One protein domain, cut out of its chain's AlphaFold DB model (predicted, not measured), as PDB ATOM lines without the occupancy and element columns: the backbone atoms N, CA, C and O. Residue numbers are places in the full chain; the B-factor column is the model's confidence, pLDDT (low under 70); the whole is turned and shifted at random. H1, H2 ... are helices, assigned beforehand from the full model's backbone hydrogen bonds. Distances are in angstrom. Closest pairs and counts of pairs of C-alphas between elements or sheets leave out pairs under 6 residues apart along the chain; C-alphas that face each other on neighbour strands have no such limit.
ATOM      1  N   ALA A 121     -53.706  19.420 -55.947       74.44
ATOM      2  CA  ALA A 121     -53.399  19.944 -54.621       74.44
ATOM      3  C   ALA A 121     -52.076  19.366 -54.090       74.44
ATOM      4  O   ALA A 121     -51.234  20.124 -53.611       74.44
ATOM      5  N   GLN A 122     -51.847  18.062 -54.265       73.81
ATOM      6  CA  GLN A 122     -50.596  17.403 -53.876       73.81
ATOM      7  C   GLN A 122     -49.389  17.940 -54.654       73.81
ATOM      8  O   GLN A 122     -48.383  18.298 -54.045       73.81
ATOM      9  N   MET A 123     -49.502  18.100 -55.977       74.81
ATOM     10  CA  MET A 123     -48.444  18.706 -56.795       74.81
ATOM     11  C   MET A 123     -48.116  20.137 -56.355       74.81
ATOM     12  O   MET A 123     -46.947  20.521 -56.314       74.81
ATOM     13  N   ARG A 124     -49.128  20.936 -55.986       76.94
ATOM     14  CA  ARG A 124     -48.914  22.295 -55.460       76.94
ATOM     15  C   ARG A 124     -48.175  22.282 -54.124       76.94
ATOM     16  O   ARG A 124     -47.260  23.081 -53.946       76.94
ATOM     17  N   LEU A 125     -48.537  21.380 -53.214       75.81
ATOM     18  CA  LEU A 125     -47.843  21.221 -51.933       75.81
ATOM     19  C   LEU A 125     -46.389  20.769 -52.130       75.81
ATOM     20  O   LEU A 125     -45.489  21.329 -51.504       75.81
ATOM     21  N   ALA A 126     -46.144  19.834 -53.050       74.62
ATOM     22  CA  ALA A 126     -44.797  19.387 -53.402       74.62
ATOM     23  C   ALA A 126     -43.955  20.514 -54.028       74.62
ATOM     24  O   ALA A 126     -42.800  20.719 -53.666       74.62
ATOM     25  N   ALA A 127     -44.535  21.311 -54.928       78.31
ATOM     26  CA  ALA A 127     -43.847  22.471 -55.487       78.31
ATOM     27  C   ALA A 127     -43.503  23.510 -54.400       78.31
ATOM     28  O   ALA A 127     -42.390  24.044 -54.377       78.31
ATOM     29  N   LEU A 128     -44.426  23.768 -53.466       77.19
ATOM     30  CA  LEU A 128     -44.185  24.666 -52.335       77.19
ATOM     31  C   LEU A 128     -43.047  24.156 -51.444       77.19
ATOM     32  O   LEU A 128     -42.132  24.929 -51.154       77.19
ATOM     33  N   SER A 129     -43.034  22.870 -51.085       75.00
ATOM     34  CA  SER A 129     -41.970  22.300 -50.248       75.00
ATOM     35  C   SER A 129     -40.590  22.404 -50.912       75.00
ATOM     36  O   SER A 129     -39.634  22.827 -50.258       75.00
ATOM     37  N   ILE A 130     -40.491  22.155 -52.223       77.62
ATOM     38  CA  ILE A 130     -39.244  22.311 -52.997       77.62
ATOM     39  C   ILE A 130     -38.784  23.775 -53.033       77.62
ATOM     40  O   ILE A 130     -37.595  24.078 -52.895       77.62
ATOM     41  N   THR A 131     -39.701  24.724 -53.236       80.81
ATOM     42  CA  THR A 131     -39.317  26.146 -53.234       80.81
ATOM     43  C   THR A 131     -38.855  26.617 -51.856       80.81
ATOM     44  O   THR A 131     -37.925  27.426 -51.772       80.81
ATOM     45  N   MET A 132     -39.445  26.090 -50.781       76.25
ATOM     46  CA  MET A 132     -39.057  26.420 -49.411       76.25
ATOM     47  C   MET A 132     -37.721  25.805 -49.027       76.25
ATOM     48  O   MET A 132     -36.874  26.529 -48.504       76.25
ATOM     49  N   SER A 133     -37.471  24.538 -49.363       74.88
ATOM     50  CA  SER A 133     -36.175  23.900 -49.100       74.88
ATOM     51  C   SER A 133     -35.032  24.654 -49.785       74.88
ATOM     52  O   SER A 133     -34.008  24.931 -49.162       74.88
ATOM     53  N   ARG A 134     -35.238  25.128 -51.023       78.25
ATOM     54  CA  ARG A 134     -34.264  25.981 -51.728       78.25
ATOM     55  C   ARG A 134     -34.030  27.322 -51.031       78.25
ATOM     56  O   ARG A 134     -32.894  27.790 -50.970       78.25
ATOM     57  N   ARG A 135     -35.084  27.968 -50.520       79.69
ATOM     58  CA  ARG A 135     -34.962  29.236 -49.776       79.69
ATOM     59  C   ARG A 135     -34.235  29.035 -48.445       79.69
ATOM     60  O   ARG A 135     -33.351  29.831 -48.130       79.69
ATOM     61  N   LEU A 136     -34.563  27.964 -47.724       77.12
ATOM     62  CA  LEU A 136     -33.913  27.555 -46.479       77.12
ATOM     63  C   LEU A 136     -32.438  27.241 -46.692       77.12
ATOM     64  O   LEU A 136     -31.607  27.802 -45.989       77.12
ATOM     65  N   SER A 137     -32.102  26.431 -47.696       79.56
ATOM     66  CA  SER A 137     -30.713  26.079 -48.012       79.56
ATOM     67  C   SER A 137     -29.867  27.323 -48.306       79.56
ATOM     68  O   SER A 137     -28.789  27.480 -47.735       79.56
ATOM     69  N   ARG A 138     -30.382  28.284 -49.090       82.00
ATOM     70  CA  ARG A 138     -29.683  29.561 -49.347       82.00
ATOM     71  C   ARG A 138     -29.487  30.396 -48.085       82.00
ATOM     72  O   ARG A 138     -28.462  31.054 -47.931       82.00
ATOM     73  N   LEU A 139     -30.482  30.416 -47.203       78.31
ATOM     74  CA  LEU A 139     -30.441  31.232 -45.994       78.31
ATOM     75  C   LEU A 139     -29.538  30.608 -44.927       78.31
ATOM     76  O   LEU A 139     -28.760  31.319 -44.295       78.31
ATOM     77  N   LEU A 140     -29.600  29.291 -44.760       77.19
ATOM     78  CA  LEU A 140     -28.761  28.530 -43.838       77.19
ATOM     79  C   LEU A 140     -27.347  28.305 -44.388       77.19
ATOM     80  O   LEU A 140     -26.448  28.021 -43.606       77.19
ATOM     81  N   ASN A 141     -27.137  28.520 -45.691       76.00
ATOM     82  CA  ASN A 141     -25.878  28.301 -46.403       76.00
ATOM     83  C   ASN A 141     -25.315  26.890 -46.171       76.00
ATOM     84  O   ASN A 141     -24.130  26.728 -45.880       76.00
ATOM     85  N   THR A 142     -26.182  25.876 -46.228       70.94
ATOM     86  CA  THR A 142     -25.803  24.481 -45.980       70.94
ATOM     87  C   THR A 142     -26.125  23.601 -47.177       70.94
ATOM     88  O   THR A 142     -27.178  23.735 -47.807       70.94
ATOM     89  N   THR A 143     -25.190  22.699 -47.469       63.31
ATOM     90  CA  THR A 143     -25.254  21.706 -48.550       63.31
ATOM     91  C   THR A 143     -25.972  20.422 -48.135       63.31
ATOM     92  O   THR A 143     -26.390  19.662 -48.998       63.31
ATOM     93  N   GLU A 144     -26.156  20.197 -46.832       67.50
ATOM     94  CA  GLU A 144     -26.948  19.100 -46.261       67.50
ATOM     95  C   GLU A 144     -28.440  19.400 -46.449       67.50
ATOM     96  O   GLU A 144     -29.095  20.008 -45.601       67.50
ATOM     97  N   ILE A 145     -28.947  19.074 -47.635       60.31
ATOM     98  CA  ILE A 145     -30.322  19.366 -48.049       60.31
ATOM     99  C   ILE A 145     -31.320  18.421 -47.360       60.31
ATOM    100  O   ILE A 145     -32.437  18.854 -47.074       60.31
ATOM    101  N   ASP A 146     -30.915  17.188 -47.050       64.50
ATOM    102  CA  ASP A 146     -31.804  16.137 -46.541       64.50
ATOM    103  C   ASP A 146     -32.306  16.435 -45.121       64.50
ATOM    104  O   ASP A 146     -33.518  16.490 -44.900       64.50
ATOM    105  N   ASP A 147     -31.407  16.805 -44.203       67.31
ATOM    106  CA  ASP A 147     -31.775  17.204 -42.835       67.31
ATOM    107  C   ASP A 147     -32.699  18.432 -42.821       67.31
ATOM    108  O   ASP A 147     -33.620  18.536 -42.009       67.31
ATOM    109  N   ILE A 148     -32.490  19.375 -43.750       67.31
ATOM    110  CA  ILE A 148     -33.354  20.555 -43.889       67.31
ATOM    111  C   ILE A 148     -34.730  20.159 -44.420       67.31
ATOM    112  O   ILE A 148     -35.731  20.754 -44.017       67.31
ATOM    113  N   LEU A 149     -34.795  19.201 -45.344       65.94
ATOM    114  CA  LEU A 149     -36.045  18.761 -45.948       65.94
ATOM    115  C   LEU A 149     -36.930  18.060 -44.927       65.94
ATOM    116  O   LEU A 149     -38.115  18.382 -44.847       65.94
ATOM    117  N   ASP A 150     -36.369  17.162 -44.126       74.50
ATOM    118  CA  ASP A 150     -37.140  16.459 -43.102       74.50
ATOM    119  C   ASP A 150     -37.537  17.398 -41.957       74.50
ATOM    120  O   ASP A 150     -38.693  17.389 -41.520       74.50
ATOM    121  N   TYR A 151     -36.657  18.329 -41.582       73.50
ATOM    122  CA  TYR A 151     -36.992  19.386 -40.628       73.50
ATOM    123  C   TYR A 151     -38.112  20.314 -41.131       73.50
ATOM    124  O   TYR A 151     -39.032  20.655 -40.381       73.50
ATOM    125  N   ALA A 152     -38.069  20.711 -42.408       72.81
ATOM    126  CA  ALA A 152     -39.084  21.562 -43.027       72.81
ATOM    127  C   ALA A 152     -40.419  20.835 -43.227       72.81
ATOM    128  O   ALA A 152     -41.467  21.470 -43.126       72.81
ATOM    129  N   LYS A 153     -40.414  19.520 -43.481       76.31
ATOM    130  CA  LYS A 153     -41.643  18.708 -43.517       76.31
ATOM    131  C   LYS A 153     -42.303  18.630 -42.140       76.31
ATOM    132  O   LYS A 153     -43.519  18.732 -42.060       76.31
ATOM    133  N   ALA A 154     -41.517  18.481 -41.074       81.81
ATOM    134  CA  ALA A 154     -42.049  18.367 -39.716       81.81
ATOM    135  C   ALA A 154     -42.548  19.703 -39.133       81.81
ATOM    136  O   ALA A 154     -43.446  19.699 -38.298       81.81
ATOM    137  N   ASN A 155     -41.977  20.836 -39.560       82.50
ATOM    138  CA  ASN A 155     -42.252  22.167 -38.995       82.50
ATOM    139  C   ASN A 155     -42.679  23.185 -40.066       82.50
ATOM    140  O   ASN A 155     -42.321  24.362 -40.014       82.50
ATOM    141  N   THR A 156     -43.364  22.730 -41.119       79.44
ATOM    142  CA  THR A 156     -43.676  23.574 -42.281       79.44
ATOM    143  C   THR A 156     -44.470  24.839 -41.935       79.44
ATOM    144  O   THR A 156     -44.088  25.897 -42.445       79.44
ATOM    145  N   PRO A 157     -45.542  24.801 -41.112       84.69
ATOM    146  CA  PRO A 157     -46.321  26.006 -40.837       84.69
ATOM    147  C   PRO A 157     -45.526  27.033 -40.019       84.69
ATOM    148  O   PRO A 157     -45.522  28.213 -40.373       84.69
ATOM    149  N   GLU A 158     -44.770  26.600 -39.010       87.88
ATOM    150  CA  GLU A 158     -43.971  27.495 -38.168       87.88
ATOM    151  C   GLU A 158     -42.810  28.099 -38.958       87.88
ATOM    152  O   GLU A 158     -42.547  29.298 -38.876       87.88
ATOM    153  N   VAL A 159     -42.141  27.298 -39.793       86.25
ATOM    154  CA  VAL A 159     -41.088  27.801 -40.682       86.25
ATOM    155  C   VAL A 159     -41.658  28.860 -41.628       86.25
ATOM    156  O   VAL A 159     -41.040  29.909 -41.811       86.25
ATOM    157  N   MET A 160     -42.838  28.638 -42.210       84.50
ATOM    158  CA  MET A 160     -43.476  29.619 -43.093       84.50
ATOM    159  C   MET A 160     -43.750  30.944 -42.383       84.50
ATOM    160  O   MET A 160     -43.492  32.011 -42.947       84.50
ATOM    161  N   GLU A 161     -44.206  30.886 -41.140       88.00
ATOM    162  CA  GLU A 161     -44.489  32.067 -40.333       88.00
ATOM    163  C   GLU A 161     -43.202  32.800 -39.904       88.00
ATOM    164  O   GLU A 161     -43.097  34.021 -40.087       88.00
ATOM    165  N   VAL A 162     -42.157  32.068 -39.488       89.06
ATOM    166  CA  VAL A 162     -40.812  32.630 -39.239       89.06
ATOM    167  C   VAL A 162     -40.299  33.368 -40.474       89.06
ATOM    168  O   VAL A 162     -39.762  34.477 -40.374       89.06
ATOM    169  N   TYR A 163     -40.479  32.776 -41.657       83.94
ATOM    170  CA  TYR A 163     -40.085  33.399 -42.916       83.94
ATOM    171  C   TYR A 163     -40.962  34.587 -43.290       83.94
ATOM    172  O   TYR A 163     -40.452  35.505 -43.939       83.94
ATOM    173  N   GLY A 164     -42.233  34.604 -42.890       87.94
ATOM    174  CA  GLY A 164     -43.146  35.734 -43.053       87.94
ATOM    175  C   GLY A 164     -42.661  36.990 -42.325       87.94
ATOM    176  O   GLY A 164     -42.715  38.084 -42.890       87.94
ATOM    177  N   SER A 165     -42.075  36.833 -41.134       94.62
ATOM    178  CA  SER A 165     -41.569  37.950 -40.328       94.62
ATOM    179  C   SER A 165     -40.325  38.618 -40.933       94.62
ATOM    180  O   SER A 165     -39.241  38.035 -41.045       94.62
ATOM    181  N   ALA A 166     -40.444  39.908 -41.268       95.81
ATOM    182  CA  ALA A 166     -39.321  40.711 -41.760       95.81
ATOM    183  C   ALA A 166     -38.200  40.859 -40.712       95.81
ATOM    184  O   ALA A 166     -37.016  40.855 -41.070       95.81
ATOM    185  N   CYS A 167     -38.560  40.945 -39.424       97.25
ATOM    186  CA  CYS A 167     -37.612  41.075 -38.315       97.25
ATOM    187  C   CYS A 167     -36.725  39.831 -38.196       97.25
ATOM    188  O   CYS A 167     -35.496  39.948 -38.239       97.25
ATOM    189  N   LEU A 168     -37.334  38.640 -38.143       95.56
ATOM    190  CA  LEU A 168     -36.603  37.372 -38.054       95.56
ATOM    191  C   LEU A 168     -35.741  37.139 -39.289       95.56
ATOM    192  O   LEU A 168     -34.574  36.767 -39.173       95.56
ATOM    193  N   ARG A 169     -36.257  37.454 -40.480       93.88
ATOM    194  CA  ARG A 169     -35.484  37.332 -41.720       93.88
ATOM    195  C   ARG A 169     -34.230  38.213 -41.708       93.88
ATOM    196  O   ARG A 169     -33.164  37.766 -42.131       93.88
ATOM    197  N   LYS A 170     -34.334  39.456 -41.222       96.56
ATOM    198  CA  LYS A 170     -33.185  40.367 -41.070       96.56
ATOM    199  C   LYS A 170     -32.212  39.858 -40.003       96.56
ATOM    200  O   LYS A 170     -31.001  39.917 -40.215       96.56
ATOM    201  N   LEU A 171     -32.731  39.322 -38.897       96.69
ATOM    202  CA  LEU A 171     -31.928  38.714 -37.839       96.69
ATOM    203  C   LEU A 171     -31.116  37.529 -38.370       96.69
ATOM    204  O   LEU A 171     -29.894  37.553 -38.253       96.69
ATOM    205  N   LEU A 172     -31.759  36.552 -39.012       95.06
ATOM    206  CA  LEU A 172     -31.092  35.359 -39.542       95.06
ATOM    207  C   LEU A 172     -30.026  35.711 -40.589       95.06
ATOM    208  O   LEU A 172     -28.934  35.150 -40.567       95.06
ATOM    209  N   LYS A 173     -30.295  36.698 -41.455       93.81
ATOM    210  CA  LYS A 173     -29.305  37.210 -42.419       93.81
ATOM    211  C   LYS A 173     -28.094  37.872 -41.754       93.81
ATOM    212  O   LYS A 173     -27.014  37.856 -42.331       93.81
ATOM    213  N   SER A 174     -28.265  38.454 -40.566       96.38
ATOM    214  CA  SER A 174     -27.176  39.112 -39.827       96.38
ATOM    215  C   SER A 174     -26.231  38.140 -39.111       96.38
ATOM    216  O   SER A 174     -25.157  38.548 -38.669       96.38
ATOM    217  N   LEU A 175     -26.615  36.865 -38.974       96.19
ATOM    218  CA  LEU A 175     -25.800  35.844 -38.314       96.19
ATOM    219  C   LEU A 175     -24.692  35.358 -39.250       96.19
ATOM    220  O   LEU A 175     -24.926  35.102 -40.438       96.19
ATOM    221  N   LYS A 176     -23.474  35.248 -38.711       93.12
ATOM    222  CA  LYS A 176     -22.269  35.013 -39.520       93.12
ATOM    223  C   LYS A 176     -22.131  33.548 -39.901       93.12
ATOM    224  O   LYS A 176     -21.844  33.248 -41.055       93.12
ATOM    225  N   THR A 177     -22.334  32.650 -38.940       93.88
ATOM    226  CA  THR A 177     -22.105  31.219 -39.147       93.88
ATOM    227  C   THR A 177     -23.405  30.491 -39.499       93.88
ATOM    228  O   THR A 177     -24.477  30.863 -39.010       93.88
ATOM    229  N   PRO A 178     -23.341  29.433 -40.326       91.06
ATOM    230  CA  PRO A 178     -24.508  28.607 -40.633       91.06
ATOM    231  C   PRO A 178     -25.071  27.934 -39.372       91.06
ATOM    232  O   PRO A 178     -26.285  27.855 -39.202       91.06
ATOM    233  N   ALA A 179     -24.196  27.542 -38.439       92.50
ATOM    234  CA  ALA A 179     -24.571  26.985 -37.142       92.50
ATOM    235  C   ALA A 179     -25.408  27.959 -36.292       92.50
ATOM    236  O   ALA A 179     -26.437  27.563 -35.749       92.50
ATOM    237  N   GLU A 180     -25.027  29.245 -36.229       95.75
ATOM    238  CA  GLU A 180     -25.839  30.271 -35.558       95.75
ATOM    239  C   GLU A 180     -27.225  30.385 -36.201       95.75
ATOM    240  O   GLU A 180     -28.214  30.520 -35.486       95.75
ATOM    241  N   ARG A 181     -27.317  30.313 -37.536       94.75
ATOM    242  CA  ARG A 181     -28.597  30.404 -38.257       94.75
ATOM    243  C   ARG A 181     -29.495  29.197 -38.004       94.75
ATOM    244  O   ARG A 181     -30.680  29.404 -37.762       94.75
ATOM    245  N   LYS A 182     -28.944  27.975 -38.025       92.31
ATOM    246  CA  LYS A 182     -29.681  26.742 -37.692       92.31
ATOM    247  C   LYS A 182     -30.217  26.810 -36.253       92.31
ATOM    248  O   LYS A 182     -31.421  26.702 -36.051       92.31
ATOM    249  N   ALA A 183     -29.351  27.124 -35.284       95.25
ATOM    250  CA  ALA A 183     -29.739  27.248 -33.877       95.25
ATOM    251  C   ALA A 183     -30.772  28.364 -33.634       95.25
ATOM    252  O   ALA A 183     -31.680  28.210 -32.820       95.25
ATOM    253  N   ALA A 184     -30.650  29.495 -34.338       96.31
ATOM    254  CA  ALA A 184     -31.608  30.596 -34.262       96.31
ATOM    255  C   ALA A 184     -32.975  30.222 -34.847       96.31
ATOM    256  O   ALA A 184     -34.000  30.598 -34.285       96.31
ATOM    257  N   LEU A 185     -32.994  29.504 -35.972       94.56
ATOM    258  CA  LEU A 185     -34.230  29.040 -36.594       94.56
ATOM    259  C   LEU A 185     -34.963  28.057 -35.679       94.56
ATOM    260  O   LEU A 185     -36.155  28.233 -35.443       94.56
ATOM    261  N   GLU A 186     -34.246  27.083 -35.115       94.50
ATOM    262  CA  GLU A 186     -34.844  26.127 -34.183       94.50
ATOM    263  C   GLU A 186     -35.357  26.819 -32.921       94.50
ATOM    264  O   GLU A 186     -36.508  26.618 -32.552       94.50
ATOM    265  N   ALA A 187     -34.572  27.723 -32.326       96.19
ATOM    266  CA  ALA A 187     -35.025  28.503 -31.177       96.19
ATOM    267  C   ALA A 187     -36.295  29.321 -31.470       96.19
ATOM    268  O   ALA A 187     -37.161  29.427 -30.605       96.19
ATOM    269  N   ALA A 188     -36.420  29.895 -32.673       95.81
ATOM    270  CA  ALA A 188     -37.624  30.616 -33.078       95.81
ATOM    271  C   ALA A 188     -38.840  29.690 -33.169       95.81
ATOM    272  O   ALA A 188     -39.895  30.033 -32.644       95.81
ATOM    273  N   ILE A 189     -38.680  28.509 -33.764       94.19
ATOM    274  CA  ILE A 189     -39.756  27.518 -33.882       94.19
ATOM    275  C   ILE A 189     -40.174  26.997 -32.502       94.19
ATOM    276  O   ILE A 189     -41.367  26.940 -32.219       94.19
ATOM    277  N   THR A 190     -39.224  26.683 -31.614       94.06
ATOM    278  CA  THR A 190     -39.518  26.262 -30.232       94.06
ATOM    279  C   THR A 190     -40.316  27.331 -29.483       94.06
ATOM    280  O   THR A 190     -41.344  27.017 -28.891       94.06
ATOM    281  N   LEU A 191     -39.910  28.605 -29.588       94.06
ATOM    282  CA  LEU A 191     -40.634  29.725 -28.973       94.06
ATOM    283  C   LEU A 191     -42.054  29.889 -29.524       94.06
ATOM    284  O   LEU A 191     -42.966  30.198 -28.764       94.06
ATOM    285  N   MET A 192     -42.253  29.677 -30.825       91.56
ATOM    286  CA  MET A 192     -43.578  29.757 -31.450       91.56
ATOM    287  C   MET A 192     -44.506  28.619 -31.027       91.56
ATOM    288  O   MET A 192     -45.713  28.821 -30.950       91.56
ATOM    289  N   LYS A 193     -43.949  27.455 -30.681       92.31
ATOM    290  CA  LYS A 193     -44.698  26.349 -30.067       92.31
ATOM    291  C   LYS A 193     -45.056  26.602 -28.597       92.31
ATOM    292  O   LYS A 193     -45.814  25.832 -28.021       92.31
ATOM    293  N   GLY A 194     -44.549  27.685 -28.002       90.69
ATOM    294  CA  GLY A 194     -44.762  28.036 -26.596       90.69
ATOM    295  C   GLY A 194     -43.717  27.449 -25.644       90.69
ATOM    296  O   GLY A 194     -43.777  27.710 -24.443       90.69
ATOM    297  N   ASP A 195     -42.732  26.718 -26.164       92.75
ATOM    298  CA  ASP A 195     -41.652  26.138 -25.377       92.75
ATOM    299  C   ASP A 195     -40.459  27.097 -25.277       92.75
ATOM    300  O   ASP A 195     -40.167  27.885 -26.182       92.75
ATOM    301  N   TYR A 196     -39.705  27.014 -24.180       91.31
ATOM    302  CA  TYR A 196     -38.487  27.807 -24.023       91.31
ATOM    303  C   TYR A 196     -37.245  27.029 -24.495       91.31
ATOM    304  O   TYR A 196     -36.899  26.006 -23.896       91.31
ATOM    305  N   PRO A 197     -36.511  27.506 -25.520       94.06
ATOM    306  CA  PRO A 197     -35.327  26.819 -26.013       94.06
ATOM    307  C   PRO A 197     -34.183  26.900 -24.996       94.06
ATOM    308  O   PRO A 197     -33.610  27.964 -24.732       94.06
ATOM    309  N   LEU A 198     -33.794  25.751 -24.444       94.50
ATOM    310  CA  LEU A 198     -32.665  25.664 -23.522       94.50
ATOM    311  C   LEU A 198     -31.352  25.940 -24.263       94.50
ATOM    312  O   LEU A 198     -30.828  25.098 -24.995       94.50
ATOM    313  N   ALA A 199     -30.773  27.116 -24.014       94.75
ATOM    314  CA  ALA A 199     -29.535  27.550 -24.663       94.75
ATOM    315  C   ALA A 199     -28.364  26.569 -24.463       94.75
ATOM    316  O   ALA A 199     -27.463  26.528 -25.292       94.75
ATOM    317  N   SER A 200     -28.345  25.781 -23.382       94.50
ATOM    318  CA  SER A 200     -27.336  24.736 -23.154       94.50
ATOM    319  C   SER A 200     -27.443  23.572 -24.143       94.50
ATOM    320  O   SER A 200     -26.408  23.070 -24.573       94.50
ATOM    321  N   ILE A 201     -28.661  23.157 -24.499       95.94
ATOM    322  CA  ILE A 201     -28.913  22.044 -25.425       95.94
ATOM    323  C   ILE A 201     -28.522  22.471 -26.836       95.94
ATOM    324  O   ILE A 201     -27.629  21.880 -27.438       95.94
ATOM    325  N   LEU A 202     -29.090  23.584 -27.300       95.56
ATOM    326  CA  LEU A 202     -28.810  24.130 -28.627       95.56
ATOM    327  C   LEU A 202     -27.329  24.521 -28.800       95.56
ATOM    328  O   LEU A 202     -26.752  24.329 -29.867       95.56
ATOM    329  N   SER A 203     -26.677  25.032 -27.748       96.56
ATOM    330  CA  SER A 203     -25.236  25.337 -27.772       96.56
ATOM    331  C   SER A 203     -24.388  24.089 -28.025       96.56
ATOM    332  O   SER A 203     -23.465  24.151 -28.835       96.56
ATOM    333  N   LYS A 204     -24.715  22.962 -27.377       96.25
ATOM    334  CA  LYS A 204     -24.017  21.684 -27.579       96.25
ATOM    335  C   LYS A 204     -24.304  21.096 -28.960       96.25
ATOM    336  O   LYS A 204     -23.370  20.680 -29.629       96.25
ATOM    337  N   GLN A 205     -25.566  21.101 -29.384       95.12
ATOM    338  CA  GLN A 205     -26.004  20.509 -30.651       95.12
ATOM    339  C   GLN A 205     -25.398  21.213 -31.872       95.12
ATOM    340  O   GLN A 205     -24.962  20.551 -32.807       95.12
ATOM    341  N   TYR A 206     -25.328  22.547 -31.852       94.81
ATOM    342  CA  TYR A 206     -24.847  23.336 -32.993       94.81
ATOM    343  C   TYR A 206     -23.427  23.886 -32.828       94.81
ATOM    344  O   TYR A 206     -22.944  24.596 -33.706       94.81
ATOM    345  N   GLY A 207     -22.757  23.627 -31.702       96.38
ATOM    346  CA  GLY A 207     -21.413  24.155 -31.437       96.38
ATOM    347  C   GLY A 207     -21.353  25.686 -31.327       96.38
ATOM    348  O   GLY A 207     -20.323  26.296 -31.609       96.38
ATOM    349  N   VAL A 208     -22.453  26.339 -30.943       97.12
ATOM    350  CA  VAL A 208     -22.529  27.804 -30.790       97.12
ATOM    351  C   VAL A 208     -22.261  28.180 -29.334       97.12
ATOM    352  O   VAL A 208     -22.775  27.538 -28.425       97.12
ATOM    353  N   ASN A 209     -21.497  29.246 -29.071       97.50
ATOM    354  CA  ASN A 209     -21.235  29.703 -27.699       97.50
ATOM    355  C   ASN A 209     -22.548  30.027 -26.948       97.50
ATOM    356  O   ASN A 209     -23.364  30.819 -27.424       97.50
ATOM    357  N   LYS A 210     -22.728  29.473 -25.740       97.00
ATOM    358  CA  LYS A 210     -23.944  29.639 -24.919       97.00
ATOM    359  C   LYS A 210     -24.345  31.104 -24.702       97.00
ATOM    360  O   LYS A 210     -25.518  31.435 -24.862       97.00
ATOM    361  N   LYS A 211     -23.396  31.997 -24.383       96.62
ATOM    362  CA  LYS A 211     -23.685  33.433 -24.157       96.62
ATOM    363  C   LYS A 211     -24.175  34.109 -25.437       96.62
ATOM    364  O   LYS A 211     -25.109  34.908 -25.419       96.62
ATOM    365  N   ARG A 212     -23.555  33.757 -26.565       97.06
ATOM    366  CA  ARG A 212     -23.943  34.248 -27.889       97.06
ATOM    367  C   ARG A 212     -25.349  33.781 -28.254       97.06
ATOM    368  O   ARG A 212     -26.148  34.586 -28.722       97.06
ATOM    369  N   LEU A 213     -25.663  32.518 -27.986       97.25
ATOM    370  CA  LEU A 213     -26.979  31.963 -28.264       97.25
ATOM    371  C   LEU A 213     -28.075  32.592 -27.394       97.25
ATOM    372  O   LEU A 213     -29.127  32.939 -27.915       97.25
ATOM    373  N   GLN A 214     -27.813  32.835 -26.106       96.12
ATOM    374  CA  GLN A 214     -28.740  33.576 -25.236       96.12
ATOM    375  C   GLN A 214     -29.072  34.962 -25.804       96.12
ATOM    376  O   GLN A 214     -30.232  35.363 -25.828       96.12
ATOM    377  N   TYR A 215     -28.070  35.685 -26.314       96.94
ATOM    378  CA  TYR A 215     -28.294  36.971 -26.976       96.94
ATOM    379  C   TYR A 215     -29.168  36.838 -28.235       96.94
ATOM    380  O   TYR A 215     -30.065  37.653 -28.453       96.94
ATOM    381  N   ILE A 216     -28.939  35.803 -29.048       97.44
ATOM    382  CA  ILE A 216     -29.751  35.521 -30.238       97.44
ATOM    383  C   ILE A 216     -31.206  35.228 -29.842       97.44
ATOM    384  O   ILE A 216     -32.106  35.854 -30.398       97.44
ATOM    385  N   ILE A 217     -31.435  34.367 -28.844       96.44
ATOM    386  CA  ILE A 217     -32.774  34.022 -28.332       96.44
ATOM    387  C   ILE A 217     -33.520  35.281 -27.875       96.44
ATOM    388  O   ILE A 217     -34.657  35.499 -28.283       96.44
ATOM    389  N   LYS A 218     -32.864  36.181 -27.132       95.50
ATOM    390  CA  LYS A 218     -33.480  37.455 -26.712       95.50
ATOM    391  C   LYS A 218     -33.915  38.325 -27.894       95.50
ATOM    392  O   LYS A 218     -34.968  38.957 -27.840       95.50
ATOM    393  N   ARG A 219     -33.130  38.360 -28.977       96.75
ATOM    394  CA  ARG A 219     -33.503  39.086 -30.206       96.75
ATOM    395  C   ARG A 219     -34.658  38.419 -30.948       96.75
ATOM    396  O   ARG A 219     -35.469  39.128 -31.536       96.75
ATOM    397  N   ILE A 220     -34.738  37.091 -30.920       96.50
ATOM    398  CA  ILE A 220     -35.865  36.341 -31.488       96.50
ATOM    399  C   ILE A 220     -37.143  36.652 -30.707       96.50
ATOM    400  O   ILE A 220     -38.132  37.033 -31.323       96.50
ATOM    401  N   MET A 221     -37.105  36.583 -29.370       95.19
ATOM    402  CA  MET A 221     -38.247  36.936 -28.513       95.19
ATOM    403  C   MET A 221     -38.746  38.357 -28.794       95.19
ATOM    404  O   MET A 221     -39.947  38.572 -28.914       95.19
ATOM    405  N   TYR A 222     -37.820  39.306 -28.979       95.25
ATOM    406  CA  TYR A 222     -38.151  40.669 -29.394       95.25
ATOM    407  C   TYR A 222     -38.860  40.708 -30.757       95.25
ATOM    408  O   TYR A 222     -39.888  41.357 -30.887       95.25
ATOM    409  N   CYS A 223     -38.354  39.990 -31.766       96.06
ATOM    410  CA  CYS A 223     -39.001  39.929 -33.081       96.06
ATOM    411  C   CYS A 223     -40.385  39.254 -33.062       96.06
ATOM    412  O   CYS A 223     -41.188  39.528 -33.951       96.06
ATOM    413  N   LEU A 224     -40.641  38.362 -32.100       94.06
ATOM    414  CA  LEU A 224     -41.913  37.655 -31.925       94.06
ATOM    415  C   LEU A 224     -42.886  38.383 -30.981       94.06
ATOM    416  O   LEU A 224     -43.985  37.892 -30.757       94.06
ATOM    417  N   ASN A 225     -42.499  39.534 -30.417       92.81
ATOM    418  CA  ASN A 225     -43.262  40.249 -29.387       92.81
ATOM    419  C   ASN A 225     -43.629  39.382 -28.164       92.81
ATOM    420  O   ASN A 225     -44.612  39.655 -27.476       92.81
ATOM    421  N   ILE A 226     -42.833  38.353 -27.857       90.38
ATOM    422  CA  ILE A 226     -43.034  37.529 -26.662       90.38
ATOM    423  C   ILE A 226     -42.510  38.332 -25.470       90.38
ATOM    424  O   ILE A 226     -41.300  38.527 -25.308       90.38
ATOM    425  N   THR A 227     -43.426  38.846 -24.650       78.44
ATOM    426  CA  THR A 227     -43.100  39.591 -23.430       78.44
ATOM    427  C   THR A 227     -42.213  38.759 -22.502       78.44
ATOM    428  O   THR A 227     -42.419  37.562 -22.326       78.44
ATOM    429  N   ARG A 228     -41.219  39.406 -21.874       64.38
ATOM    430  CA  ARG A 228     -40.160  38.785 -21.044       64.38
ATOM    431  C   ARG A 228     -40.639  38.067 -19.774       64.38
ATOM    432  O   ARG A 228     -39.809  37.671 -18.962       64.38
ATOM    433  N   THR A 229     -41.939  37.877 -19.579       56.53
ATOM    434  CA  THR A 229     -42.491  37.203 -18.394       56.53
ATOM    435  C   THR A 229     -41.914  35.794 -18.205       56.53
ATOM    436  O   THR A 229     -41.756  35.347 -17.074       56.53
ATOM    437  N   ILE A 230     -41.483  35.140 -19.288       57.47
ATOM    438  CA  ILE A 230     -40.865  33.804 -19.267       57.47
ATOM    439  C   ILE A 230     -39.423  33.814 -18.711       57.47
ATOM    440  O   ILE A 230     -38.995  32.822 -18.120       57.47
ATOM    441  N   GLU A 231     -38.667  34.920 -18.815       54.47
ATOM    442  CA  GLU A 231     -37.284  34.960 -18.293       54.47
ATOM    443  C   GLU A 231     -37.256  34.739 -16.767       54.47
ATOM    444  O   GLU A 231     -36.359  34.048 -16.279       54.47
ATOM    445  N   VAL A 232     -38.277  35.217 -16.042       55.81
ATOM    446  CA  VAL A 232     -38.389  35.104 -14.575       55.81
ATOM    447  C   VAL A 232     -38.520  33.646 -14.117       55.81
ATOM    448  O   VAL A 232     -37.908  33.256 -13.124       55.81
ATOM    449  N   LEU A 233     -39.247  32.814 -14.870       54.69
ATOM    450  CA  LEU A 233     -39.423  31.392 -14.554       54.69
ATOM    451  C   LEU A 233     -38.131  30.591 -14.756       54.69
ATOM    452  O   LEU A 233     -37.840  29.680 -13.987       54.69
ATOM    453  N   SER A 234     -37.321  30.954 -15.754       54.59
ATOM    454  CA  SER A 234     -36.071  30.242 -16.046       54.59
ATOM    455  C   SER A 234     -34.946  30.542 -15.049       54.59
ATOM    456  O   SER A 234     -34.120  29.673 -14.784       54.59
ATOM    457  N   THR A 235     -34.920  31.746 -14.465       57.03
ATOM    458  CA  THR A 235     -33.967  32.105 -13.401       57.03
ATOM    459  C   THR A 235     -34.368  31.575 -12.030       57.03
ATOM    460  O   THR A 235     -33.510  31.464 -11.170       57.03
ATOM    461  N   ALA A 236     -35.644  31.236 -11.820       51.53
ATOM    462  CA  ALA A 236     -36.119  30.649 -10.566       51.53
ATOM    463  C   ALA A 236     -35.789  29.146 -10.427       51.53
ATOM    464  O   ALA A 236     -35.894  28.597  -9.335       51.53
ATOM    465  N   LEU A 237     -35.415  28.481 -11.527       49.97
ATOM    466  CA  LEU A 237     -35.101  27.047 -11.590       49.97
ATOM    467  C   LEU A 237     -33.597  26.746 -11.747       49.97
ATOM    468  O   LEU A 237     -33.228  25.574 -11.848       49.97
TER     469      LEU A 237
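What this domain is: This is residues 121 to 237 of the 238 residues of a protein of Pyrodictium delaneyi (UniProt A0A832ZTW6). A core helix, H5, is surrounded by H3, H4, H6 and H7, while H1 with H2 makes one end of a long body and the small helix H8 lies at the other end, touching no helix. H1 meets H5 with its last residues, and its residues 121 to 128 stick out. The printed part has 117 residues with eight named helices, H1 to H8 in chain order, and no named strand: an all-helix domain. It is compact, with a radius of gyration of the C-alphas of 14.5 A, yet elongated, spanning 49 by 27 by 23 A.

Where its parts are: Find C-alpha 121 at (-53.399, 19.944, -54.621); from there H1 runs through residues 121 to 140, 28.2 A from first to last C-alpha. Next come H2, residues 145 to 154, 14.4 A, H3, residues 156 to 164, 12.2 A, and H4, residues 166 to 174, 12.4 A. Look at C-alpha 178 at (-24.508, 28.607, -40.633), where H5 begins; it covers residues 178 to 192 and 21.2 A. H6 holds residues 199 to 206, 10.4 A, and H7 residues 210 to 223, 20.0 A. H8, residues 229 to 235, 11.1 A, ends at C-alpha 235 at (-33.967, 32.105, -13.401).

How they stand to each other: Begin at H5, the hub, which touches five helices. It touches H7 at a steep tilt of 50 degrees, the same way; the closest C-alphas, of Ala 188 and Ile 220, are 6.2 A apart. H4 and H5, a helical hairpin, only just touch, with 3 pairs of C-alphas within 8 A, the closest being Leu 172 and Arg 181 at 5.7 A. H5 and H6 form another helical hairpin, closest at the C-alphas of Ala 179 and Tyr 206, 5.5 A. H3 touches H5 about perpendicular, at 74 degrees, closest at the C-alphas of Glu 158 and Ile 189, 6.0 A. With residues 139 to 140 alone H1 touches H5, the C-alphas of Leu 140 and Pro 178 being closest at 5.3 A. Farther out, H2 touches residues 129 to 137 of H1 alone, at a steep tilt of 55 degrees, opposite ways; the closest C-alphas are those of Ser 133 and Leu 149, 6.0 A. H8 is apart from H5 and H7. Every backbone O i to N i+4 pair is within hydrogen-bond range in H1 to H7, and 2 of 3 are in H8.

The domain as a whole: The two farthest C-alphas, of Met 123 and Ala 236, are 49.3 A apart. The printed part has no cut, and no link between helices is long. Look for low confidence at residues 143 to 149 and 228 to 237, where the model's pLDDT is under 70; the mean of the printed part is 84.6.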